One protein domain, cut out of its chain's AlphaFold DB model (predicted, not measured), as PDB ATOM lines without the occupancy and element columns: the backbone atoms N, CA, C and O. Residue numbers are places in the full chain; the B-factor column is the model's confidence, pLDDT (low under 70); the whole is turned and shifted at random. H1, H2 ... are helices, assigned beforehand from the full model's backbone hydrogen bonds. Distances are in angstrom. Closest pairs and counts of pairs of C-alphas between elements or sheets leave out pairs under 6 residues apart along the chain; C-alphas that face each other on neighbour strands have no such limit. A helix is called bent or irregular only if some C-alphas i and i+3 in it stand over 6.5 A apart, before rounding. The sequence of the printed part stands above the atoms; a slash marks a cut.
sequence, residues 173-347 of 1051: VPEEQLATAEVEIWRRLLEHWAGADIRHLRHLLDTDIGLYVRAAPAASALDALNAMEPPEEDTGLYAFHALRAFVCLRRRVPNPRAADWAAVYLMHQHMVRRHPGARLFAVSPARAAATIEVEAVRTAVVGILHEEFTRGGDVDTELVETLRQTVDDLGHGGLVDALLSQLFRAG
ATOM      1  N   VAL A 173      -0.019 -41.367  30.386       59.12
ATOM      2  CA  VAL A 173       0.678 -41.403  29.094       59.12
ATOM      3  C   VAL A 173       0.687 -39.987  28.492       59.12
ATOM      4  O   VAL A 173      -0.373 -39.361  28.441       59.12
ATOM      5  N   PRO A 174       1.844 -39.463  28.038       62.12
ATOM      6  CA  PRO A 174       1.917 -38.156  27.386       62.12
ATOM      7  C   PRO A 174       0.953 -38.051  26.196       62.12
ATOM      8  O   PRO A 174       0.836 -38.987  25.405       62.12
ATOM      9  N   GLU A 175       0.296 -36.900  26.045       52.62
ATOM     10  CA  GLU A 175      -0.737 -36.642  25.024       52.62
ATOM     11  C   GLU A 175      -0.251 -36.923  23.586       52.62
ATOM     12  O   GLU A 175      -0.984 -37.480  22.774       52.62
ATOM     13  N   GLU A 176       1.032 -36.678  23.316       51.91
ATOM     14  CA  GLU A 176       1.720 -36.997  22.056       51.91
ATOM     15  C   GLU A 176       1.705 -38.502  21.710       51.91
ATOM     16  O   GLU A 176       1.537 -38.907  20.554       51.91
ATOM     17  N   GLN A 177       1.842 -39.363  22.720       58.59
ATOM     18  CA  GLN A 177       1.834 -40.818  22.542       58.59
ATOM     19  C   GLN A 177       0.408 -41.351  22.369       58.59
ATOM     20  O   GLN A 177       0.196 -42.307  21.620       58.59
ATOM     21  N   LEU A 178      -0.570 -40.701  23.006       57.16
ATOM     22  CA  LEU A 178      -1.993 -40.943  22.774       57.16
ATOM     23  C   LEU A 178      -2.387 -40.561  21.343       57.16
ATOM     24  O   LEU A 178      -2.991 -41.382  20.660       57.16
ATOM     25  N   ALA A 179      -1.964 -39.394  20.848       54.97
ATOM     26  CA  ALA A 179      -2.209 -38.968  19.470       54.97
ATOM     27  C   ALA A 179      -1.588 -39.937  18.445       54.97
ATOM     28  O   ALA A 179      -2.241 -40.329  17.479       54.97
ATOM     29  N   THR A 180      -0.358 -40.401  18.688       56.22
ATOM     30  CA  THR A 180       0.315 -41.397  17.831       56.22
ATOM     31  C   THR A 180      -0.427 -42.739  17.821       56.22
ATOM     32  O   THR A 180      -0.621 -43.340  16.762       56.22
ATOM     33  N   ALA A 181      -0.879 -43.210  18.988       61.44
ATOM     34  CA  ALA A 181      -1.664 -44.437  19.098       61.44
ATOM     35  C   ALA A 181      -3.043 -44.298  18.436       61.44
ATOM     36  O   ALA A 181      -3.499 -45.234  17.783       61.44
ATOM     37  N   GLU A 182      -3.691 -43.137  18.559       58.88
ATOM     38  CA  GLU A 182      -4.944 -42.839  17.868       58.88
ATOM     39  C   GLU A 182      -4.754 -42.883  16.350       58.88
ATOM     40  O   GLU A 182      -5.522 -43.573  15.686       58.88
ATOM     41  N   VAL A 183      -3.719 -42.241  15.794       56.59
ATOM     42  CA  VAL A 183      -3.419 -42.278  14.348       56.59
ATOM     43  C   VAL A 183      -3.170 -43.702  13.848       56.59
ATOM     44  O   VAL A 183      -3.704 -44.088  12.815       56.59
ATOM     45  N   GLU A 184      -2.413 -44.515  14.584       62.47
ATOM     46  CA  GLU A 184      -2.148 -45.912  14.214       62.47
ATOM     47  C   GLU A 184      -3.417 -46.783  14.280       62.47
ATOM     48  O   GLU A 184      -3.640 -47.648  13.429       62.47
ATOM     49  N   ILE A 185      -4.288 -46.534  15.262       61.44
ATOM     50  CA  ILE A 185      -5.605 -47.174  15.361       61.44
ATOM     51  C   ILE A 185      -6.498 -46.743  14.187       61.44
ATOM     52  O   ILE A 185      -7.168 -47.592  13.599       61.44
ATOM     53  N   TRP A 186      -6.468 -45.461  13.804       62.97
ATOM     54  CA  TRP A 186      -7.175 -44.922  12.636       62.97
ATOM     55  C   TRP A 186      -6.695 -45.539  11.333       62.97
ATOM     56  O   TRP A 186      -7.516 -45.969  10.526       62.97
ATOM     57  N   ARG A 187      -5.376 -45.643  11.161       62.59
ATOM     58  CA  ARG A 187      -4.742 -46.276  10.007       62.59
ATOM     59  C   ARG A 187      -5.238 -47.705   9.833       62.59
ATOM     60  O   ARG A 187      -5.771 -48.039   8.783       62.59
ATOM     61  N   ARG A 188      -5.164 -48.517  10.891       60.34
ATOM     62  CA  ARG A 188      -5.605 -49.921  10.856       60.34
ATOM     63  C   ARG A 188      -7.109 -50.077  10.642       60.34
ATOM     64  O   ARG A 188      -7.538 -51.023   9.992       60.34
ATOM     65  N   LEU A 189      -7.916 -49.162  11.180       56.00
ATOM     66  CA  LEU A 189      -9.361 -49.126  10.944       56.00
ATOM     67  C   LEU A 189      -9.689 -48.836   9.483       56.00
ATOM     68  O   LEU A 189     -10.524 -49.525   8.908       56.00
ATOM     69  N   LEU A 190      -9.028 -47.845   8.889       55.97
ATOM     70  CA  LEU A 190      -9.220 -47.483   7.489       55.97
ATOM     71  C   LEU A 190      -8.692 -48.581   6.551       55.97
ATOM     72  O   LEU A 190      -9.377 -48.926   5.592       55.97
ATOM     73  N   GLU A 191      -7.557 -49.207   6.883       55.94
ATOM     74  CA  GLU A 191      -7.020 -50.392   6.193       55.94
ATOM     75  C   GLU A 191      -7.990 -51.582   6.245       55.94
ATOM     76  O   GLU A 191      -8.186 -52.274   5.248       55.94
ATOM     77  N   HIS A 192      -8.638 -51.814   7.389       52.03
ATOM     78  CA  HIS A 192      -9.619 -52.888   7.542       52.03
ATOM     79  C   HIS A 192     -10.955 -52.577   6.847       52.03
ATOM     80  O   HIS A 192     -11.578 -53.471   6.281       52.03
ATOM     81  N   TRP A 193     -11.410 -51.321   6.878       49.81
ATOM     82  CA  TRP A 193     -12.707 -50.907   6.334       49.81
ATOM     83  C   TRP A 193     -12.747 -50.793   4.810       49.81
ATOM     84  O   TRP A 193     -13.823 -50.953   4.242       49.81
ATOM     85  N   ALA A 194     -11.623 -50.519   4.146       46.28
ATOM     86  CA  ALA A 194     -11.596 -50.276   2.701       46.28
ATOM     87  C   ALA A 194     -11.029 -51.442   1.857       46.28
ATOM     88  O   ALA A 194     -10.945 -51.335   0.635       46.28
ATOM     89  N   GLY A 195     -10.718 -52.592   2.464       51.56
ATOM     90  CA  GLY A 195     -10.219 -53.767   1.736       51.56
ATOM     91  C   GLY A 195      -8.794 -53.591   1.181       51.56
ATOM     92  O   GLY A 195      -8.053 -52.709   1.594       51.56
ATOM     93  N   ALA A 196      -8.369 -54.471   0.266       39.09
ATOM     94  CA  ALA A 196      -6.956 -54.626  -0.113       39.09
ATOM     95  C   ALA A 196      -6.365 -53.559  -1.068       39.09
ATOM     96  O   ALA A 196      -5.156 -53.591  -1.295       39.09
ATOM     97  N   ASP A 197      -7.147 -52.625  -1.627       50.31
ATOM     98  CA  ASP A 197      -6.638 -51.658  -2.622       50.31
ATOM     99  C   ASP A 197      -6.886 -50.202  -2.206       50.31
ATOM    100  O   ASP A 197      -7.826 -49.550  -2.647       50.31
ATOM    101  N   ILE A 198      -6.032 -49.692  -1.309       55.09
ATOM    102  CA  ILE A 198      -6.144 -48.329  -0.761       55.09
ATOM    103  C   ILE A 198      -4.802 -47.585  -0.741       55.09
ATOM    104  O   ILE A 198      -4.485 -46.819   0.173       55.09
ATOM    105  N   ARG A 199      -3.974 -47.794  -1.769       54.97
ATOM    106  CA  ARG A 199      -2.639 -47.171  -1.869       54.97
ATOM    107  C   ARG A 199      -2.667 -45.639  -1.714       54.97
ATOM    108  O   ARG A 199      -1.742 -45.096  -1.116       54.97
ATOM    109  N   HIS A 200      -3.735 -44.972  -2.165       52.56
ATOM    110  CA  HIS A 200      -3.917 -43.515  -2.059       52.56
ATOM    111  C   HIS A 200      -4.278 -43.034  -0.645       52.56
ATOM    112  O   HIS A 200      -3.670 -42.097  -0.138       52.56
ATOM    113  N   LEU A 201      -5.207 -43.709   0.037       53.66
ATOM    114  CA  LEU A 201      -5.591 -43.354   1.409       53.66
ATOM    115  C   LEU A 201      -4.445 -43.623   2.391       53.66
ATOM    116  O   LEU A 201      -4.227 -42.852   3.320       53.66
ATOM    117  N   ARG A 202      -3.665 -44.684   2.137       57.47
ATOM    118  CA  ARG A 202      -2.423 -44.957   2.865       57.47
ATOM    119  C   ARG A 202      -1.410 -43.828   2.671       57.47
ATOM    120  O   ARG A 202      -0.828 -43.384   3.649       57.47
ATOM    121  N   HIS A 203      -1.258 -43.313   1.448       58.12
ATOM    122  CA  HIS A 203      -0.409 -42.150   1.181       58.12
ATOM    123  C   HIS A 203      -0.898 -40.906   1.936       58.12
ATOM    124  O   HIS A 203      -0.120 -40.347   2.695       58.12
ATOM    125  N   LEU A 204      -2.184 -40.543   1.846       55.88
ATOM    126  CA  LEU A 204      -2.771 -39.406   2.578       55.88
ATOM    127  C   LEU A 204      -2.529 -39.494   4.102       55.88
ATOM    128  O   LEU A 204      -2.204 -38.501   4.758       55.88
ATOM    129  N   LEU A 205      -2.666 -40.695   4.672       59.84
ATOM    130  CA  LEU A 205      -2.404 -40.959   6.089       59.84
ATOM    131  C   LEU A 205      -0.907 -40.899   6.428       59.84
ATOM    132  O   LEU A 205      -0.550 -40.361   7.474       59.84
ATOM    133  N   ASP A 206      -0.038 -41.417   5.559       58.09
ATOM    134  CA  ASP A 206       1.408 -41.503   5.792       58.09
ATOM    135  C   ASP A 206       2.128 -40.163   5.579       58.09
ATOM    136  O   ASP A 206       3.043 -39.836   6.346       58.09
ATOM    137  N   THR A 207       1.730 -39.387   4.565       56.66
ATOM    138  CA  THR A 207       2.363 -38.114   4.205       56.66
ATOM    139  C   THR A 207       1.649 -36.917   4.799       56.66
ATOM    140  O   THR A 207       2.303 -36.127   5.460       56.66
ATOM    141  N   ASP A 208       0.336 -36.767   4.655       55.47
ATOM    142  CA  ASP A 208      -0.294 -35.487   5.006       55.47
ATOM    143  C   ASP A 208      -0.718 -35.448   6.481       55.47
ATOM    144  O   ASP A 208      -0.278 -34.582   7.237       55.47
ATOM    145  N   ILE A 209      -1.498 -36.434   6.940       55.47
ATOM    146  CA  ILE A 209      -1.968 -36.487   8.340       55.47
ATOM    147  C   ILE A 209      -0.828 -36.918   9.271       55.47
ATOM    148  O   ILE A 209      -0.601 -36.319  10.325       55.47
ATOM    149  N   GLY A 210      -0.074 -37.944   8.871       55.91
ATOM    150  CA  GLY A 210       1.023 -38.499   9.652       55.91
ATOM    151  C   GLY A 210       2.184 -37.527   9.843       55.91
ATOM    152  O   GLY A 210       2.758 -37.488  10.931       55.91
ATOM    153  N   LEU A 211       2.563 -36.725   8.836       56.34
ATOM    154  CA  LEU A 211       3.581 -35.679   9.036       56.34
ATOM    155  C   LEU A 211       3.053 -34.550   9.918       56.34
ATOM    156  O   LEU A 211       3.794 -34.092  10.782       56.34
ATOM    157  N   TYR A 212       1.787 -34.149   9.771       54.78
ATOM    158  CA  TYR A 212       1.218 -33.067  10.574       54.78
ATOM    159  C   TYR A 212       1.145 -33.427  12.067       54.78
ATOM    160  O   TYR A 212       1.596 -32.657  12.916       54.78
ATOM    161  N   VAL A 213       0.655 -34.628  12.402       50.72
ATOM    162  CA  VAL A 213       0.599 -35.107  13.798       50.72
ATOM    163  C   VAL A 213       2.005 -35.279  14.387       50.72
ATOM    164  O   VAL A 213       2.218 -34.960  15.554       50.72
ATOM    165  N   ARG A 214       2.989 -35.707  13.582       55.03
ATOM    166  CA  ARG A 214       4.399 -35.788  14.008       55.03
ATOM    167  C   ARG A 214       5.059 -34.415  14.182       55.03
ATOM    168  O   ARG A 214       5.947 -34.283  15.016       55.03
ATOM    169  N   ALA A 215       4.652 -33.409  13.408       49.97
ATOM    170  CA  ALA A 215       5.222 -32.062  13.449       49.97
ATOM    171  C   ALA A 215       4.635 -31.181  14.567       49.97
ATOM    172  O   ALA A 215       5.309 -30.264  15.034       49.97
ATOM    173  N   ALA A 216       3.404 -31.453  15.011       51.12
ATOM    174  CA  ALA A 216       2.713 -30.691  16.053       51.12
ATOM    175  C   ALA A 216       2.100 -31.608  17.136       51.12
ATOM    176  O   ALA A 216       0.880 -31.648  17.291       51.12
ATOM    177  N   PRO A 217       2.924 -32.319  17.926       50.66
ATOM    178  CA  PRO A 217       2.471 -33.371  18.843       50.66
ATOM    179  C   PRO A 217       1.566 -32.912  20.001       50.66
ATOM    180  O   PRO A 217       0.913 -33.737  20.634       50.66
ATOM    181  N   ALA A 218       1.522 -31.606  20.283       45.50
ATOM    182  CA  ALA A 218       0.634 -31.003  21.282       45.50
ATOM    183  C   ALA A 218      -0.707 -30.514  20.697       45.50
ATOM    184  O   ALA A 218      -1.576 -30.071  21.446       45.50
ATOM    185  N   ALA A 219      -0.880 -30.540  19.370       56.84
ATOM    186  CA  ALA A 219      -2.138 -30.171  18.738       56.84
ATOM    187  C   ALA A 219      -3.117 -31.339  18.842       56.84
ATOM    188  O   ALA A 219      -2.797 -32.489  18.539       56.84
ATOM    189  N   SER A 220      -4.345 -31.042  19.249       71.06
ATOM    190  CA  SER A 220      -5.373 -32.061  19.327       71.06
ATOM    191  C   SER A 220      -5.697 -32.576  17.911       71.06
ATOM    192  O   SER A 220      -5.613 -31.816  16.949       71.06
ATOM    193  N   ALA A 221      -6.083 -33.847  17.737       66.06
ATOM    194  CA  ALA A 221      -6.347 -34.412  16.400       66.06
ATOM    195  C   ALA A 221      -7.358 -33.586  15.575       66.06
ATOM    196  O   ALA A 221      -7.267 -33.513  14.351       66.06
ATOM    197  N   LEU A 222      -8.304 -32.921  16.249       75.81
ATOM    198  CA  LEU A 222      -9.242 -32.005  15.607       75.81
ATOM    199  C   LEU A 222      -8.575 -30.694  15.166       75.81
ATOM    200  O   LEU A 222      -8.898 -30.197  14.093       75.81
ATOM    201  N   ASP A 223      -7.645 -30.149  15.951       75.75
ATOM    202  CA  ASP A 223      -6.881 -28.950  15.581       75.75
ATOM    203  C   ASP A 223      -5.947 -29.238  14.408       75.75
ATOM    204  O   ASP A 223      -5.848 -28.426  13.491       75.75
ATOM    205  N   ALA A 224      -5.344 -30.431  14.388       69.69
ATOM    206  CA  ALA A 224      -4.572 -30.911  13.251       69.69
ATOM    207  C   ALA A 224      -5.430 -30.979  11.981       69.69
ATOM    208  O   ALA A 224      -5.116 -30.325  10.991       69.69
ATOM    209  N   LEU A 225      -6.576 -31.664  12.031       75.50
ATOM    210  CA  LEU A 225      -7.502 -31.737  10.893       75.50
ATOM    211  C   LEU A 225      -8.099 -30.373  10.508       75.50
ATOM    212  O   LEU A 225      -8.454 -30.169   9.355       75.50
ATOM    213  N   ASN A 226      -8.231 -29.427  11.440       79.25
ATOM    214  CA  ASN A 226      -8.697 -28.071  11.135       79.25
ATOM    215  C   ASN A 226      -7.642 -27.223  10.422       79.25
ATOM    216  O   ASN A 226      -8.008 -26.351   9.635       79.25
ATOM    217  N   ALA A 227      -6.367 -27.448  10.728       73.38
ATOM    218  CA  ALA A 227      -5.249 -26.734  10.128       73.38
ATOM    219  C   ALA A 227      -4.802 -27.338   8.787       73.38
ATOM    220  O   ALA A 227      -4.149 -26.659   7.998       73.38
ATOM    221  N   MET A 228      -5.168 -28.592   8.520       72.06
ATOM    222  CA  MET A 228      -4.937 -29.244   7.237       72.06
ATOM    223  C   MET A 228      -5.853 -28.691   6.138       72.06
ATOM    224  O   MET A 228      -7.055 -28.487   6.332       72.06
ATOM    225  N   GLU A 229      -5.272 -28.488   4.958       73.19
ATOM    226  CA  GLU A 229      -6.017 -28.199   3.736       73.19
ATOM    227  C   GLU A 229      -6.702 -29.497   3.271       73.19
ATOM    228  O   GLU A 229      -6.037 -30.537   3.201       73.19
ATOM    229  N   PRO A 230      -8.025 -29.488   3.032       74.44
ATOM    230  CA  PRO A 230      -8.716 -30.672   2.549       74.44
ATOM    231  C   PRO A 230      -8.151 -31.086   1.176       74.44
ATOM    232  O   PRO A 230      -7.872 -30.215   0.352       74.44
ATOM    233  N   PRO A 231      -7.961 -32.390   0.915       72.56
ATOM    234  CA  PRO A 231      -7.497 -32.863  -0.389       72.56
ATOM    235  C   PRO A 231      -8.534 -32.571  -1.485       72.56
ATOM    236  O   PRO A 231      -9.731 -32.626  -1.229       72.56
ATOM    237  N   GLU A 232      -8.070 -32.279  -2.703       67.12
ATOM    238  CA  GLU A 232      -8.931 -31.921  -3.848       67.12
ATOM    239  C   GLU A 232      -9.601 -33.141  -4.512       67.12
ATOM    240  O   GLU A 232     -10.615 -32.995  -5.182       67.12
ATOM    241  N   GLU A 233      -9.041 -34.345  -4.353       73.19
ATOM    242  CA  GLU A 233      -9.600 -35.580  -4.922       73.19
ATOM    243  C   GLU A 233     -10.833 -36.038  -4.130       73.19
ATOM    244  O   GLU A 233     -10.739 -36.214  -2.917       73.19
ATOM    245  N   ASP A 234     -11.947 -36.334  -4.806       74.75
ATOM    246  CA  ASP A 234     -13.242 -36.664  -4.185       74.75
ATOM    247  C   ASP A 234     -13.156 -37.745  -3.094       74.75
ATOM    248  O   ASP A 234     -13.687 -37.581  -1.993       74.75
ATOM    249  N   THR A 235     -12.428 -38.838  -3.351       75.06
ATOM    250  CA  THR A 235     -12.277 -39.935  -2.374       75.06
ATOM    251  C   THR A 235     -11.418 -39.515  -1.178       75.06
ATOM    252  O   THR A 235     -11.716 -39.870  -0.033       75.06
ATOM    253  N   GLY A 236     -10.361 -38.732  -1.418       75.31
ATOM    254  CA  GLY A 236      -9.530 -38.162  -0.360       75.31
ATOM    255  C   GLY A 236     -10.309 -37.152   0.481       75.31
ATOM    256  O   GLY A 236     -10.222 -37.175   1.711       75.31
ATOM    257  N   LEU A 237     -11.105 -36.301  -0.168       82.12
ATOM    258  CA  LEU A 237     -11.934 -35.276   0.458       82.12
ATOM    259  C   LEU A 237     -12.994 -35.930   1.344       82.12
ATOM    260  O   LEU A 237     -13.161 -35.556   2.510       82.12
ATOM    261  N   TYR A 238     -13.640 -36.979   0.832       87.50
ATOM    262  CA  TYR A 238     -14.573 -37.808   1.581       87.50
ATOM    263  C   TYR A 238     -13.930 -38.432   2.815       87.50
ATOM    264  O   TYR A 238     -14.456 -38.293   3.920       87.50
ATOM    265  N   ALA A 239     -12.764 -39.060   2.663       81.25
ATOM    266  CA  ALA A 239     -12.039 -39.648   3.781       81.25
ATOM    267  C   ALA A 239     -11.635 -38.609   4.838       81.25
ATOM    268  O   ALA A 239     -11.782 -38.855   6.037       81.25
ATOM    269  N   PHE A 240     -11.172 -37.436   4.402       84.50
ATOM    270  CA  PHE A 240     -10.790 -36.331   5.276       84.50
ATOM    271  C   PHE A 240     -11.976 -35.834   6.113       84.50
ATOM    272  O   PHE A 240     -11.888 -35.764   7.345       84.50
ATOM    273  N   HIS A 241     -13.112 -35.539   5.473       89.69
ATOM    274  CA  HIS A 241     -14.302 -35.080   6.187       89.69
ATOM    275  C   HIS A 241     -14.931 -36.184   7.048       89.69
ATOM    276  O   HIS A 241     -15.361 -35.889   8.166       89.69
ATOM    277  N   ALA A 242     -14.903 -37.447   6.609       87.94
ATOM    278  CA  ALA A 242     -15.338 -38.594   7.404       87.94
ATOM    279  C   ALA A 242     -14.512 -38.742   8.690       87.94
ATOM    280  O   ALA A 242     -15.066 -38.922   9.779       87.94
ATOM    281  N   LEU A 243     -13.185 -38.626   8.580       82.62
ATOM    282  CA  LEU A 243     -12.266 -38.708   9.712       82.62
ATOM    283  C   LEU A 243     -12.508 -37.562  10.700       82.62
ATOM    284  O   LEU A 243     -12.659 -37.792  11.902       82.62
ATOM    285  N   ARG A 244     -12.620 -36.331  10.198       87.31
ATOM    286  CA  ARG A 244     -12.944 -35.156  11.014       87.31
ATOM    287  C   ARG A 244     -14.278 -35.313  11.739       87.31
ATOM    288  O   ARG A 244     -14.338 -35.106  12.952       87.31
ATOM    289  N   ALA A 245     -15.331 -35.697  11.020       87.75
ATOM    290  CA  ALA A 245     -16.658 -35.920  11.582       87.75
ATOM    291  C   ALA A 245     -16.620 -36.969  12.702       87.75
ATOM    292  O   ALA A 245     -17.204 -36.772  13.772       87.75
ATOM    293  N   PHE A 246     -15.852 -38.044  12.506       82.81
ATOM    294  CA  PHE A 246     -15.644 -39.060  13.526       82.81
ATOM    295  C   PHE A 246     -14.943 -38.511  14.780       82.81
ATOM    296  O   PHE A 246     -15.380 -38.783  15.904       82.81
ATOM    297  N   VAL A 247     -13.868 -37.730  14.619       79.75
ATOM    298  CA  VAL A 247     -13.144 -37.111  15.747       79.75
ATOM    299  C   VAL A 247     -14.072 -36.188  16.545       79.75
ATOM    300  O   VAL A 247     -14.100 -36.266  17.778       79.75
ATOM    301  N   CYS A 248     -14.887 -35.378  15.864       83.81
ATOM    302  CA  CYS A 248     -15.908 -34.539  16.495       83.81
ATOM    303  C   CYS A 248     -16.910 -35.372  17.311       83.81
ATOM    304  O   CYS A 248     -17.116 -35.104  18.499       83.81
ATOM    305  N   LEU A 249     -17.450 -36.447  16.721       84.12
ATOM    306  CA  LEU A 249     -18.389 -37.357  17.386       84.12
ATOM    307  C   LEU A 249     -17.803 -37.967  18.665       84.12
ATOM    308  O   LEU A 249     -18.466 -38.022  19.702       84.12
ATOM    309  N   ARG A 250     -16.543 -38.418  18.614       79.31
ATOM    310  CA  ARG A 250     -15.852 -39.007  19.772       79.31
ATOM    311  C   ARG A 250     -15.672 -38.021  20.905       79.31
ATOM    312  O   ARG A 250     -15.917 -38.374  22.058       79.31
ATOM    313  N   ARG A 251     -15.262 -36.804  20.565       79.75
ATOM    314  CA  ARG A 251     -15.058 -35.715  21.520       79.75
ATOM    315  C   ARG A 251     -16.366 -35.088  21.988       79.75
ATOM    316  O   ARG A 251     -16.339 -34.258  22.886       79.75
ATOM    317  N   ARG A 252     -17.500 -35.513  21.416       84.38
ATOM    318  CA  ARG A 252     -18.832 -34.950  21.664       84.38
ATOM    319  C   ARG A 252     -18.854 -33.436  21.443       84.38
ATOM    320  O   ARG A 252     -19.526 -32.713  22.173       84.38
ATOM    321  N   VAL A 253     -18.101 -32.973  20.449       86.88
ATOM    322  CA  VAL A 253     -18.118 -31.581  20.001       86.88
ATOM    323  C   VAL A 253     -18.852 -31.510  18.663       86.88
ATOM    324  O   VAL A 253     -18.709 -32.435  17.857       86.88
ATOM    325  N   PRO A 254     -19.626 -30.445  18.401       87.31
ATOM    326  CA  PRO A 254     -20.225 -30.236  17.088       87.31
ATOM    327  C   PRO A 254     -19.151 -30.232  15.998       87.31
ATOM    328  O   PRO A 254     -18.052 -29.718  16.217       87.31
ATOM    329  N   ASN A 255     -19.450 -30.794  14.823       88.44
ATOM    330  CA  ASN A 255     -18.544 -30.695  13.681       88.44
ATOM    331  C   ASN A 255     -18.634 -29.278  13.089       88.44
ATOM    332  O   ASN A 255     -19.666 -28.943  12.508       88.44
ATOM    333  N   PRO A 256     -17.570 -28.449  13.152       87.25
ATOM    334  CA  PRO A 256     -17.638 -27.078  12.643       87.25
ATOM    335  C   PRO A 256     -17.821 -27.002  11.121       87.25
ATOM    336  O   PRO A 256     -18.181 -25.953  10.604       87.25
ATOM    337  N   ARG A 257     -17.543 -28.101  10.405       91.94
ATOM    338  CA  ARG A 257     -17.720 -28.247   8.952       91.94
ATOM    339  C   ARG A 257     -18.745 -29.335   8.642       91.94
ATOM    340  O   ARG A 257     -18.526 -30.187   7.785       91.94
ATOM    341  N   ALA A 258     -19.842 -29.358   9.399       93.44
ATOM    342  CA  ALA A 258     -20.931 -30.301   9.166       93.44
ATOM    343  C   ALA A 258     -21.551 -30.123   7.771       93.44
ATOM    344  O   ALA A 258     -21.876 -31.122   7.142       93.44
ATOM    345  N   ALA A 259     -21.674 -28.883   7.272       92.19
ATOM    346  CA  ALA A 259     -22.202 -28.598   5.932       92.19
ATOM    347  C   ALA A 259     -21.285 -29.138   4.824       92.19
ATOM    348  O   ALA A 259     -21.750 -29.884   3.969       92.19
ATOM    349  N   ASP A 260     -19.980 -28.857   4.893       92.06
ATOM    350  CA  ASP A 260     -19.005 -29.398   3.935       92.06
ATOM    351  C   ASP A 260     -18.988 -30.932   3.976       92.06
ATOM    352  O   ASP A 260     -18.996 -31.592   2.944       92.06
ATOM    353  N   TRP A 261     -19.033 -31.516   5.182       95.38
ATOM    354  CA  TRP A 261     -19.128 -32.967   5.335       95.38
ATOM    355  C   TRP A 261     -20.409 -33.529   4.714       95.38
ATOM    356  O   TRP A 261     -20.350 -34.539   4.024       95.38
ATOM    357  N   ALA A 262     -21.550 -32.869   4.908       96.31
ATOM    358  CA  ALA A 262     -22.805 -33.269   4.286       96.31
ATOM    359  C   ALA A 262     -22.722 -33.213   2.756       96.31
ATOM    360  O   ALA A 262     -23.138 -34.164   2.104       96.31
ATOM    361  N   ALA A 263     -22.134 -32.158   2.183       95.06
ATOM    362  CA  ALA A 263     -21.987 -32.021   0.734       95.06
ATOM    363  C   ALA A 263     -21.119 -33.138   0.145       95.06
ATOM    364  O   ALA A 263     -21.542 -33.852  -0.763       95.06
ATOM    365  N   VAL A 264     -19.943 -33.358   0.735       94.00
ATOM    366  CA  VAL A 264     -19.014 -34.409   0.308       94.00
ATOM    367  C   VAL A 264     -19.628 -35.800   0.501       94.00
ATOM    368  O   VAL A 264     -19.463 -36.673  -0.349       94.00
ATOM    369  N   TYR A 265     -20.381 -36.017   1.584       96.25
ATOM    370  CA  TYR A 265     -21.075 -37.280   1.820       96.25
ATOM    371  C   TYR A 265     -22.130 -37.576   0.752       96.25
ATOM    372  O   TYR A 265     -22.159 -38.682   0.215       96.25
ATOM    373  N   LEU A 266     -22.967 -36.587   0.432       95.88
ATOM    374  CA  LEU A 266     -24.022 -36.699  -0.572       95.88
ATOM    375  C   LEU A 266     -23.451 -36.973  -1.972       95.88
ATOM    376  O   LEU A 266     -23.904 -37.901  -2.642       95.88
ATOM    377  N   MET A 267     -22.413 -36.237  -2.381       94.38
ATOM    378  CA  MET A 267     -21.749 -36.440  -3.676       94.38
ATOM    379  C   MET A 267     -21.063 -37.806  -3.775       94.38
ATOM    380  O   MET A 267     -21.144 -38.476  -4.804       94.38
ATOM    381  N   HIS A 268     -20.444 -38.274  -2.689       92.50
ATOM    382  CA  HIS A 268     -19.823 -39.597  -2.666       92.50
ATOM    383  C   HIS A 268     -20.853 -40.727  -2.772       92.50
ATOM    384  O   HIS A 268     -20.625 -41.698  -3.487       92.50
ATOM    385  N   GLN A 269     -22.009 -40.605  -2.109       94.19
ATOM    386  CA  GLN A 269     -23.103 -41.577  -2.252       94.19
ATOM    387  C   GLN A 269     -23.649 -41.616  -3.683       94.19
ATOM    388  O   GLN A 269     -23.935 -42.699  -4.191       94.19
ATOM    389  N   HIS A 270     -23.717 -40.464  -4.353       93.00
ATOM    390  CA  HIS A 270     -24.028 -40.395  -5.781       93.00
ATOM    391  C   HIS A 270     -23.022 -41.163  -6.638       93.00
ATOM    392  O   HIS A 270     -23.414 -42.058  -7.386       93.00
ATOM    393  N   MET A 271     -21.727 -40.919  -6.448       87.19
ATOM    394  CA  MET A 271     -20.679 -41.644  -7.167       87.19
ATOM    395  C   MET A 271     -20.737 -43.165  -6.930       87.19
ATOM    396  O   MET A 271     -20.631 -43.941  -7.881       87.19
ATOM    397  N   VAL A 272     -20.925 -43.609  -5.680       86.19
ATOM    398  CA  VAL A 272     -21.010 -45.041  -5.331       86.19
ATOM    399  C   VAL A 272     -22.186 -45.718  -6.032       86.19
ATOM    400  O   VAL A 272     -22.036 -46.823  -6.552       86.19
ATOM    401  N   ARG A 273     -23.352 -45.064  -6.078       88.12
ATOM    402  CA  ARG A 273     -24.548 -45.624  -6.725       88.12
ATOM    403  C   ARG A 273     -24.415 -45.692  -8.243       88.12
ATOM    404  O   ARG A 273     -24.834 -46.687  -8.827       88.12
ATOM    405  N   ARG A 274     -23.773 -44.697  -8.859       85.56
ATOM    406  CA  ARG A 274     -23.507 -44.664 -10.305       85.56
ATOM    407  C   ARG A 274     -22.523 -45.746 -10.756       85.56
ATOM    408  O   ARG A 274     -22.527 -46.178 -11.909       85.56
ATOM    409  N   HIS A 275     -21.676 -46.210  -9.840       83.06
ATOM    410  CA  HIS A 275     -20.635 -47.196 -10.111       83.06
ATOM    411  C   HIS A 275     -20.697 -48.371  -9.122       83.06
ATOM    412  O   HIS A 275     -19.773 -48.548  -8.330       83.06
ATOM    413  N   PRO A 276     -21.727 -49.240  -9.193       74.06
ATOM    414  CA  PRO A 276     -21.929 -50.328  -8.226       74.06
ATOM    415  C   PRO A 276     -20.796 -51.374  -8.211       74.06
ATOM    416  O   PRO A 276     -20.663 -52.127  -7.250       74.06
ATOM    417  N   GLY A 277     -19.950 -51.412  -9.249       66.94
ATOM    418  CA  GLY A 277     -18.738 -52.241  -9.299       66.94
ATOM    419  C   GLY A 277     -17.485 -51.592  -8.692       66.94
ATOM    420  O   GLY A 277     -16.466 -52.268  -8.522       66.94
ATOM    421  N   ALA A 278     -17.522 -50.299  -8.363       61.00
ATOM    422  CA  ALA A 278     -16.398 -49.606  -7.754       61.00
ATOM    423  C   ALA A 278     -16.334 -49.948  -6.258       61.00
ATOM    424  O   ALA A 278     -17.253 -49.665  -5.491       61.00
ATOM    425  N   ARG A 279     -15.226 -50.560  -5.821       60.31
ATOM    426  CA  ARG A 279     -14.952 -50.840  -4.401       60.31
ATOM    427  C   ARG A 279     -14.553 -49.552  -3.678       60.31
ATOM    428  O   ARG A 279     -13.394 -49.360  -3.329       60.31
ATOM    429  N   LEU A 280     -15.510 -48.649  -3.505       67.44
ATOM    430  CA  LEU A 280     -15.303 -47.356  -2.863       67.44
ATOM    431  C   LEU A 280     -15.583 -47.448  -1.360       67.44
ATOM    432  O   LEU A 280     -16.538 -48.082  -0.913       67.44
ATOM    433  N   PHE A 281     -14.745 -46.785  -0.566       71.75
ATOM    434  CA  PHE A 281     -14.944 -46.633   0.874       71.75
ATOM    435  C   PHE A 281     -16.235 -45.845   1.154       71.75
ATOM    436  O   PHE A 281     -16.379 -44.747   0.634       71.75
ATOM    437  N   ALA A 282     -17.151 -46.352   1.989       80.00
ATOM    438  CA  ALA A 282     -18.398 -45.656   2.325       80.00
ATOM    439  C   ALA A 282     -18.725 -45.714   3.830       80.00
ATOM    440  O   ALA A 282     -18.763 -46.773   4.457       80.00
ATOM    441  N   VAL A 283     -19.002 -44.552   4.419       83.69
ATOM    442  CA  VAL A 283     -19.555 -44.386   5.767       83.69
ATOM    443  C   VAL A 283     -21.042 -44.742   5.741       83.69
ATOM    444  O   VAL A 283     -21.797 -44.239   4.909       83.69
ATOM    445  N   SER A 284     -21.479 -45.588   6.677       87.00
ATOM    446  CA  SER A 284     -22.890 -45.971   6.761       87.00
ATOM    447  C   SER A 284     -23.795 -44.768   7.075       87.00
ATOM    448  O   SER A 284     -23.386 -43.896   7.855       87.00
ATOM    449  N   PRO A 285     -25.042 -44.739   6.565       90.12
ATOM    450  CA  PRO A 285     -25.973 -43.636   6.816       90.12
ATOM    451  C   PRO A 285     -26.165 -43.321   8.302       90.12
ATOM    452  O   PRO A 285     -26.064 -42.170   8.710       90.12
ATOM    453  N   ALA A 286     -26.284 -44.346   9.153       85.25
ATOM    454  CA  ALA A 286     -26.419 -44.164  10.601       85.25
ATOM    455  C   ALA A 286     -25.223 -43.434  11.251       85.25
ATOM    456  O   ALA A 286     -25.396 -42.694  12.219       85.25
ATOM    457  N   ARG A 287     -23.997 -43.636  10.747       83.31
ATOM    458  CA  ARG A 287     -22.803 -42.933  11.248       83.31
ATOM    459  C   ARG A 287     -22.729 -41.510  10.709       83.31
ATOM    460  O   ARG A 287     -22.369 -40.610  11.462       83.31
ATOM    461  N   ALA A 288     -23.081 -41.317   9.443       90.25
ATOM    462  CA  ALA A 288     -23.149 -39.999   8.831       90.25
ATOM    463  C   ALA A 288     -24.196 -39.122   9.545       90.25
ATOM    464  O   ALA A 288     -23.843 -38.047  10.029       90.25
ATOM    465  N   ALA A 289     -25.408 -39.641   9.769       91.25
ATOM    466  CA  ALA A 289     -26.499 -38.977  10.493       91.25
ATOM    467  C   ALA A 289     -26.133 -38.583  11.936       91.25
ATOM    468  O   ALA A 289     -26.601 -37.574  12.449       91.25
ATOM    469  N   ALA A 290     -25.235 -39.324  12.595       88.69
ATOM    470  CA  ALA A 290     -24.743 -38.957  13.926       88.69
ATOM    471  C   ALA A 290     -23.837 -37.706  13.932       88.69
ATOM    472  O   ALA A 290     -23.491 -37.207  15.003       88.69
ATOM    473  N   THR A 291     -23.407 -37.230  12.760       91.19
ATOM    474  CA  THR A 291     -22.419 -36.145  12.594       91.19
ATOM    475  C   THR A 291     -22.838 -35.053  11.615       91.19
ATOM    476  O   THR A 291     -22.117 -34.066  11.456       91.19
ATOM    477  N   ILE A 292     -23.980 -35.238  10.960       94.81
ATOM    478  CA  ILE A 292     -24.561 -34.321   9.992       94.81
ATOM    479  C   ILE A 292     -25.916 -33.891  10.549       94.81
ATOM    480  O   ILE A 292     -26.825 -34.702  10.687       94.81
ATOM    481  N   GLU A 293     -26.041 -32.613  10.888       94.19
ATOM    482  CA  GLU A 293     -27.300 -32.041  11.364       94.19
ATOM    483  C   GLU A 293     -28.196 -31.626  10.185       94.19
ATOM    484  O   GLU A 293     -27.710 -31.335   9.092       94.19
ATOM    485  N   VAL A 294     -29.510 -31.528  10.409       95.19
ATOM    486  CA  VAL A 294     -30.490 -31.206   9.352       95.19
ATOM    487  C   VAL A 294     -30.176 -29.902   8.607       95.19
ATOM    488  O   VAL A 294     -30.327 -29.832   7.389       95.19
ATOM    489  N   GLU A 295     -29.677 -28.875   9.300       94.81
ATOM    490  CA  GLU A 295     -29.309 -27.597   8.676       94.81
ATOM    491  C   GLU A 295     -28.029 -27.700   7.831       94.81
ATOM    492  O   GLU A 295     -27.887 -27.002   6.824       94.81
ATOM    493  N   ALA A 296     -27.125 -28.622   8.173       94.62
ATOM    494  CA  ALA A 296     -25.970 -28.942   7.343       94.62
ATOM    495  C   ALA A 296     -26.392 -29.668   6.058       94.62
ATOM    496  O   ALA A 296     -25.922 -29.297   4.986       94.62
ATOM    497  N   VAL A 297     -27.329 -30.626   6.145       95.62
ATOM    498  CA  VAL A 297     -27.931 -31.265   4.958       95.62
ATOM    499  C   VAL A 297     -28.622 -30.232   4.082       95.62
ATOM    500  O   VAL A 297     -28.401 -30.210   2.877       95.62
ATOM    501  N   ARG A 298     -29.413 -29.337   4.685       95.31
ATOM    502  CA  ARG A 298     -30.093 -28.256   3.969       95.31
ATOM    503  C   ARG A 298     -29.102 -27.406   3.177       95.31
ATOM    504  O   ARG A 298     -29.290 -27.196   1.982       95.31
ATOM    505  N   THR A 299     -28.051 -26.940   3.848       90.88
ATOM    506  CA  THR A 299     -27.009 -26.097   3.247       90.88
ATOM    507  C   THR A 299     -26.286 -26.831   2.120       90.88
ATOM    508  O   THR A 299     -26.104 -26.266   1.046       90.88
ATOM    509  N   ALA A 300     -25.928 -28.098   2.337       93.25
ATOM    510  CA  ALA A 300     -25.248 -28.928   1.351       93.25
ATOM    511  C   ALA A 300     -26.099 -29.186   0.104       93.25
ATOM    512  O   ALA A 300     -25.620 -28.979  -1.005       93.25
ATOM    513  N   VAL A 301     -27.366 -29.577   0.273       94.44
ATOM    514  CA  VAL A 301     -28.296 -29.809  -0.843       94.44
ATOM    515  C   VAL A 301     -28.484 -28.531  -1.658       94.44
ATOM    516  O   VAL A 301     -28.404 -28.575  -2.880       94.44
ATOM    517  N   VAL A 302     -28.678 -27.381  -1.003       90.38
ATOM    518  CA  VAL A 302     -28.783 -26.089  -1.702       90.38
ATOM    519  C   VAL A 302     -27.496 -25.759  -2.455       90.38
ATOM    520  O   VAL A 302     -27.574 -25.333  -3.602       90.38
ATOM    521  N   GLY A 303     -26.332 -25.969  -1.836       84.88
ATOM    522  CA  GLY A 303     -25.031 -25.726  -2.457       84.88
ATOM    523  C   GLY A 303     -24.801 -26.585  -3.699       84.88
ATOM    524  O   GLY A 303     -24.513 -26.034  -4.755       84.88
ATOM    525  N   ILE A 304     -25.012 -27.903  -3.590       90.56
ATOM    526  CA  ILE A 304     -24.864 -28.861  -4.699       90.56
ATOM    527  C   ILE A 304     -25.800 -28.487  -5.849       90.56
ATOM    528  O   ILE A 304     -25.360 -28.339  -6.984       90.56
ATOM    529  N   LEU A 305     -27.086 -28.276  -5.556       86.81
ATOM    530  CA  LEU A 305     -28.060 -27.921  -6.587       86.81
ATOM    531  C   LEU A 305     -27.716 -26.577  -7.239       86.81
ATOM    532  O   LEU A 305     -27.788 -26.453  -8.457       86.81
ATOM    533  N   HIS A 306     -27.321 -25.570  -6.457       82.62
ATOM    534  CA  HIS A 306     -26.945 -24.259  -6.986       82.62
ATOM    535  C   HIS A 306     -25.692 -24.313  -7.866       82.62
ATOM    536  O   HIS A 306     -25.646 -23.655  -8.905       82.62
ATOM    537  N   GLU A 307     -24.680 -25.085  -7.474       79.81
ATOM    538  CA  GLU A 307     -23.470 -25.279  -8.270       79.81
ATOM    539  C   GLU A 307     -23.788 -25.945  -9.614       79.81
ATOM    540  O   GLU A 307     -23.358 -25.461 -10.661       79.81
ATOM    541  N   GLU A 308     -24.626 -26.980  -9.608       80.75
ATOM    542  CA  GLU A 308     -25.074 -27.629 -10.841       80.75
ATOM    543  C   GLU A 308     -25.884 -26.668 -11.727       80.75
ATOM    544  O   GLU A 308     -25.594 -26.537 -12.917       80.75
ATOM    545  N   PHE A 309     -26.796 -25.873 -11.149       74.06
ATOM    546  CA  PHE A 309     -27.531 -24.844 -11.899       74.06
ATOM    547  C   PHE A 309     -26.621 -23.750 -12.485       74.06
ATOM    548  O   PHE A 309     -26.876 -23.245 -13.579       74.06
ATOM    549  N   THR A 310     -25.568 -23.345 -11.771       68.38
ATOM    550  CA  THR A 310     -24.668 -22.257 -12.206       68.38
ATOM    551  C   THR A 310     -23.637 -22.696 -13.240       68.38
ATOM    552  O   THR A 310     -23.203 -21.869 -14.043       68.38
ATOM    553  N   ARG A 311     -23.287 -23.988 -13.297       67.25
ATOM    554  CA  ARG A 311     -22.413 -24.560 -14.338       67.25
ATOM    555  C   ARG A 311     -23.041 -24.565 -15.736       67.25
ATOM    556  O   ARG A 311     -22.343 -24.852 -16.708       67.25
ATOM    557  N   GLY A 312     -24.322 -24.211 -15.859       51.56
ATOM    558  CA  GLY A 312     -25.020 -24.102 -17.142       51.56
ATOM    559  C   GLY A 312     -25.206 -25.441 -17.862       51.56
ATOM    560  O   GLY A 312     -25.518 -25.434 -19.050       51.56
ATOM    561  N   GLY A 313     -24.980 -26.556 -17.160       56.69
ATOM    562  CA  GLY A 313     -25.380 -27.898 -17.573       56.69
ATOM    563  C   GLY A 313     -26.742 -28.254 -16.981       56.69
ATOM    564  O   GLY A 313     -27.232 -27.577 -16.077       56.69
ATOM    565  N   ASP A 314     -27.378 -29.288 -17.518       61.22
ATOM    566  CA  ASP A 314     -28.605 -29.841 -16.950       61.22
ATOM    567  C   ASP A 314     -28.318 -30.443 -15.576       61.22
ATOM    568  O   ASP A 314     -27.333 -31.165 -15.408       61.22
ATOM    569  N   VAL A 315     -29.165 -30.148 -14.583       67.94
ATOM    570  CA  VAL A 315     -29.048 -30.805 -13.276       67.94
ATOM    571  C   VAL A 315     -29.300 -32.298 -13.476       67.94
ATOM    572  O   VAL A 315     -30.373 -32.703 -13.922       67.94
ATOM    573  N   ASP A 316     -28.303 -33.120 -13.155       81.00
ATOM    574  CA  ASP A 316     -28.365 -34.566 -13.345       81.00
ATOM    575  C   ASP A 316     -29.538 -35.166 -12.537       81.00
ATOM    576  O   ASP A 316     -29.591 -35.091 -11.306       81.00
ATOM    577  N   THR A 317     -30.518 -35.764 -13.222       82.44
ATOM    578  CA  THR A 317     -31.683 -36.396 -12.577       82.44
ATOM    579  C   THR A 317     -31.279 -37.558 -11.672       82.44
ATOM    580  O   THR A 317     -31.909 -37.783 -10.638       82.44
ATOM    581  N   GLU A 318     -30.208 -38.274 -12.025       86.31
ATOM    582  CA  GLU A 318     -29.639 -39.344 -11.205       86.31
ATOM    583  C   GLU A 318     -29.042 -38.772  -9.910       86.31
ATOM    584  O   GLU A 318     -29.179 -39.371  -8.838       86.31
ATOM    585  N   LEU A 319     -28.438 -37.579  -9.983       91.50
ATOM    586  CA  LEU A 319     -27.955 -36.855  -8.808       91.50
ATOM    587  C   LEU A 319     -29.115 -36.471  -7.894       91.50
ATOM    588  O   LEU A 319     -29.057 -36.776  -6.708       91.50
ATOM    589  N   VAL A 320     -30.186 -35.868  -8.419       92.44
ATOM    590  CA  VAL A 320     -31.348 -35.464  -7.603       92.44
ATOM    591  C   VAL A 320     -31.988 -36.660  -6.898       92.44
ATOM    592  O   VAL A 320     -32.271 -36.582  -5.700       92.44
ATOM    593  N   GLU A 321     -32.177 -37.778  -7.598       91.56
ATOM    594  CA  GLU A 321     -32.755 -38.981  -6.993       91.56
ATOM    595  C   GLU A 321     -31.817 -39.601  -5.952       91.56
ATOM    596  O   GLU A 321     -32.242 -40.011  -4.869       91.56
ATOM    597  N   THR A 322     -30.509 -39.567  -6.213       93.50
ATOM    598  CA  THR A 322     -29.531 -39.975  -5.206       93.50
ATOM    599  C   THR A 322     -29.563 -39.059  -3.984       93.50
ATOM    600  O   THR A 322     -29.486 -39.548  -2.854       93.50
ATOM    601  N   LEU A 323     -29.695 -37.743  -4.175       95.25
ATOM    602  CA  LEU A 323     -29.822 -36.789  -3.079       95.25
ATOM    603  C   LEU A 323     -31.062 -37.102  -2.243       95.25
ATOM    604  O   LEU A 323     -30.934 -37.172  -1.025       95.25
ATOM    605  N   ARG A 324     -32.225 -37.358  -2.859       96.12
ATOM    606  CA  ARG A 324     -33.446 -37.766  -2.139       96.12
ATOM    607  C   ARG A 324     -33.203 -38.995  -1.282       96.12
ATOM    608  O   ARG A 324     -33.317 -38.916  -0.065       96.12
ATOM    609  N   GLN A 325     -32.778 -40.093  -1.903       94.94
ATOM    610  CA  GLN A 325     -32.585 -41.348  -1.188       94.94
ATOM    611  C   GLN A 325     -31.535 -41.219  -0.080       94.94
ATOM    612  O   GLN A 325     -31.724 -41.728   1.018       94.94
ATOM    613  N   THR A 326     -30.434 -40.511  -0.330       94.69
ATOM    614  CA  THR A 326     -29.371 -40.352   0.670       94.69
ATOM    615  C   THR A 326     -29.814 -39.461   1.832       94.69
ATOM    616  O   THR A 326     -29.461 -39.716   2.980       94.69
ATOM    617  N   VAL A 327     -30.603 -38.419   1.566       96.19
ATOM    618  CA  VAL A 327     -31.171 -37.548   2.603       96.19
ATOM    619  C   VAL A 327     -32.249 -38.278   3.416       96.19
ATOM    620  O   VAL A 327     -32.307 -38.110   4.638       96.19
ATOM    621  N   ASP A 328     -33.035 -39.147   2.780       94.44
ATOM    622  CA  ASP A 328     -33.956 -40.075   3.443       94.44
ATOM    623  C   ASP A 328     -33.193 -41.057   4.347       94.44
ATOM    624  O   ASP A 328     -33.556 -41.227   5.513       94.44
ATOM    625  N   ASP A 329     -32.083 -41.624   3.860       92.75
ATOM    626  CA  ASP A 329     -31.208 -42.530   4.617       92.75
ATOM    627  C   ASP A 329     -30.563 -41.834   5.839       92.75
ATOM    628  O   ASP A 329     -30.257 -42.482   6.846       92.75
ATOM    629  N   LEU A 330     -30.383 -40.505   5.787       94.94
ATOM    630  CA  LEU A 330     -29.953 -39.673   6.922       94.94
ATOM    631  C   LEU A 330     -31.094 -39.350   7.909       94.94
ATOM    632  O   LEU A 330     -30.842 -38.764   8.962       94.94
ATOM    633  N   GLY A 331     -32.336 -39.745   7.610       95.56
ATOM    634  CA  GLY A 331     -33.516 -39.511   8.445       95.56
ATOM    635  C   GLY A 331     -34.199 -38.161   8.207       95.56
ATOM    636  O   GLY A 331     -34.937 -37.685   9.073       95.56
ATOM    637  N   HIS A 332     -33.959 -37.523   7.059       95.19
ATOM    638  CA  HIS A 332     -34.464 -36.184   6.732       95.19
ATOM    639  C   HIS A 332     -35.385 -36.181   5.508       95.19
ATOM    640  O   HIS A 332     -35.316 -35.280   4.670       95.19
ATOM    641  N   GLY A 333     -36.260 -37.184   5.413       92.31
ATOM    642  CA  GLY A 333     -37.049 -37.388   4.207       92.31
ATOM    643  C   GLY A 333     -37.966 -36.230   3.819       92.31
ATOM    644  O   GLY A 333     -38.513 -35.526   4.672       92.31
ATOM    645  N   GLY A 334     -38.080 -36.004   2.508       89.94
ATOM    646  CA  GLY A 334     -38.821 -34.883   1.911       89.94
ATOM    647  C   GLY A 334     -38.123 -33.514   1.984       89.94
ATOM    648  O   GLY A 334     -38.658 -32.525   1.477       89.94
ATOM    649  N   LEU A 335     -36.924 -33.415   2.580       90.38
ATOM    650  CA  LEU A 335     -36.166 -32.157   2.648       90.38
ATOM    651  C   LEU A 335     -35.704 -31.679   1.262       90.38
ATOM    652  O   LEU A 335     -35.783 -30.485   0.982       90.38
ATOM    653  N   VAL A 336     -35.251 -32.592   0.395       90.88
ATOM    654  CA  VAL A 336     -34.800 -32.254  -0.969       90.88
ATOM    655  C   VAL A 336     -35.950 -31.648  -1.779       90.88
ATOM    656  O   VAL A 336     -35.786 -30.575  -2.357       90.88
ATOM    657  N   ASP A 337     -37.139 -32.251  -1.730       90.25
ATOM    658  CA  ASP A 337     -38.324 -31.746  -2.436       90.25
ATOM    659  C   ASP A 337     -38.797 -30.392  -1.894       90.25
ATOM    660  O   ASP A 337     -39.169 -29.496  -2.659       90.25
ATOM    661  N   ALA A 338     -38.727 -30.199  -0.573       85.06
ATOM    662  CA  ALA A 338     -39.032 -28.917   0.051       85.06
ATOM    663  C   ALA A 338     -38.046 -27.815  -0.378       85.06
ATOM    664  O   ALA A 338     -38.463 -26.676  -0.589       85.06
ATOM    665  N   LEU A 339     -36.754 -28.136  -0.524       85.06
ATOM    666  CA  LEU A 339     -35.720 -27.176  -0.929       85.06
ATOM    667  C   LEU A 339     -35.773 -26.842  -2.411       85.06
ATOM    668  O   LEU A 339     -35.695 -25.664  -2.751       85.06
ATOM    669  N   LEU A 340     -35.986 -27.838  -3.270       81.19
ATOM    670  CA  LEU A 340     -36.271 -27.613  -4.685       81.19
ATOM    671  C   LEU A 340     -37.475 -26.672  -4.820       81.19
ATOM    672  O   LEU A 340     -37.368 -25.609  -5.426       81.19
ATOM    673  N   SER A 341     -38.578 -26.969  -4.123       78.19
ATOM    674  CA  SER A 341     -39.768 -26.109  -4.103       78.19
ATOM    675  C   SER A 341     -39.476 -24.670  -3.646       78.19
ATOM    676  O   SER A 341     -40.071 -23.724  -4.162       78.19
ATOM    677  N   GLN A 342     -38.578 -24.473  -2.673       77.00
ATOM    678  CA  GLN A 342     -38.196 -23.145  -2.177       77.00
ATOM    679  C   GLN A 342     -37.298 -22.380  -3.153       77.00
ATOM    680  O   GLN A 342     -37.564 -21.205  -3.412       77.00
ATOM    681  N   LEU A 343     -36.267 -23.029  -3.703       70.94
ATOM    682  CA  LEU A 343     -35.349 -22.432  -4.676       70.94
ATOM    683  C   LEU A 343     -36.099 -21.966  -5.928       70.94
ATOM    684  O   LEU A 343     -35.848 -20.865  -6.418       70.94
ATOM    685  N   PHE A 344     -37.091 -22.741  -6.374       64.81
ATOM    686  CA  PHE A 344     -37.932 -22.374  -7.512       64.81
ATOM    687  C   PHE A 344     -38.928 -21.247  -7.195       64.81
ATOM    688  O   PHE A 344     -39.128 -20.362  -8.025       64.81
ATOM    689  N   ARG A 345     -39.508 -21.196  -5.987       69.06
ATOM    690  CA  ARG A 345     -40.390 -20.078  -5.575       69.06
ATOM    691  C   ARG A 345     -39.651 -18.752  -5.404       69.06
ATOM    692  O   ARG A 345     -40.267 -17.700  -5.549       69.06
ATOM    693  N   ALA A 346     -38.365 -18.792  -5.066       62.59
ATOM    694  CA  ALA A 346     -37.565 -17.597  -4.811       62.59
ATOM    695  C   ALA A 346     -37.147 -16.843  -6.090       62.59
ATOM    696  O   ALA A 346     -36.625 -15.737  -5.984       62.59
ATOM    697  N   GLY A 347     -37.378 -17.406  -7.286       56.62
ATOM    698  CA  GLY A 347     -36.992 -16.777  -8.557       56.62
ATOM    699  C   GLY A 347     -35.475 -16.622  -8.735       56.62
ATOM    700  O   GLY A 347     -35.031 -15.845  -9.571       56.62
TER     701      GLY A 347
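What this domain is: This is residues 173 to 347 of the 1051 residues of an uncharacterized protein of Actinoplanes ianthinogenes (UniProt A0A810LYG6). The domain is an elongated row of helices strung along its longest axis, with the hairpin of H1 and H2 at one end, H4 and H5 in the middle and H9 at the other end, while the short H6 lies back near H4. H4 and H5 cross in the middle, H3 sits beside the hairpin and H4, and beyond H5 the side-by-side H7 and H8 form a layer between H5 and H9. Residues 309 to 314 stick out. The 175 printed residues include nine named helices, H1 to H9, and no named strand: all helix, mostly crossed in packing. The whole is compact, with a radius of gyration of the C-alphas of 17.3 A, and spans 57 by 34 by 28 A.

How they stand to each other: H1, residues 175 to 193, and H2, residues 199 to 215, form a helical hairpin, touching at a shallow tilt of 6 degrees, opposite ways; their closest C-alphas, of Arg 187 and Leu 205, are 7.0 A apart. H3, residues 221 to 227, touches H2 at residues 209 to 213 alone, about perpendicular at 87 degrees; the closest C-alphas, of Val 213 and Ala 224, are 6.7 A apart. H4, residues 234 to 251, touches H5, residues 258 to 274, at a steep tilt of 47 degrees, opposite ways; their closest C-alphas, of His 241 and Trp 261, are 5.3 A apart. H6, residues 285 to 289, is near H4. With residues 258 to 263 alone, H5 touches H7, residues 294 to 310, at a steep tilt of 62 degrees; the closest C-alphas, of Ala 259 and Ala 296, are 4.0 A apart. With residues 266 to 273 alone, it touches H8, residues 317 to 329; the closest C-alphas, of His 270 and Thr 322, are 5.5 A apart. H9, residues 335 to 345, touches H8; the closest C-alphas, of Arg 324 and Val 336, are 5.8 A apart. H5 and H9 are apart. Every O i to N i+4 pair is within hydrogen-bond range in H1 and H3 to H9; in H2 11 of 13 are.

Where its parts are: H1 begins at C-alpha 175, (-0.737, -36.642, 25.024), and is 26.4 A long. H2 is 22.9 A and only just irregular: C-alphas 206 and 209 are 6.6 A apart. H4 is 25.8 A, H5 24.3 A and H7 24.1 A. H9 ends at C-alpha 345, (-40.390, -20.078, -5.575).

The domain as a whole: The two C-alphas farthest apart, of Val 173 and Gly 347, are 58.7 A apart. The printed part has no cut and no long link. The mean pLDDT of the printed part is 76.0; residues under 70 include 173 to 219, 277 to 280 and 310 to 315.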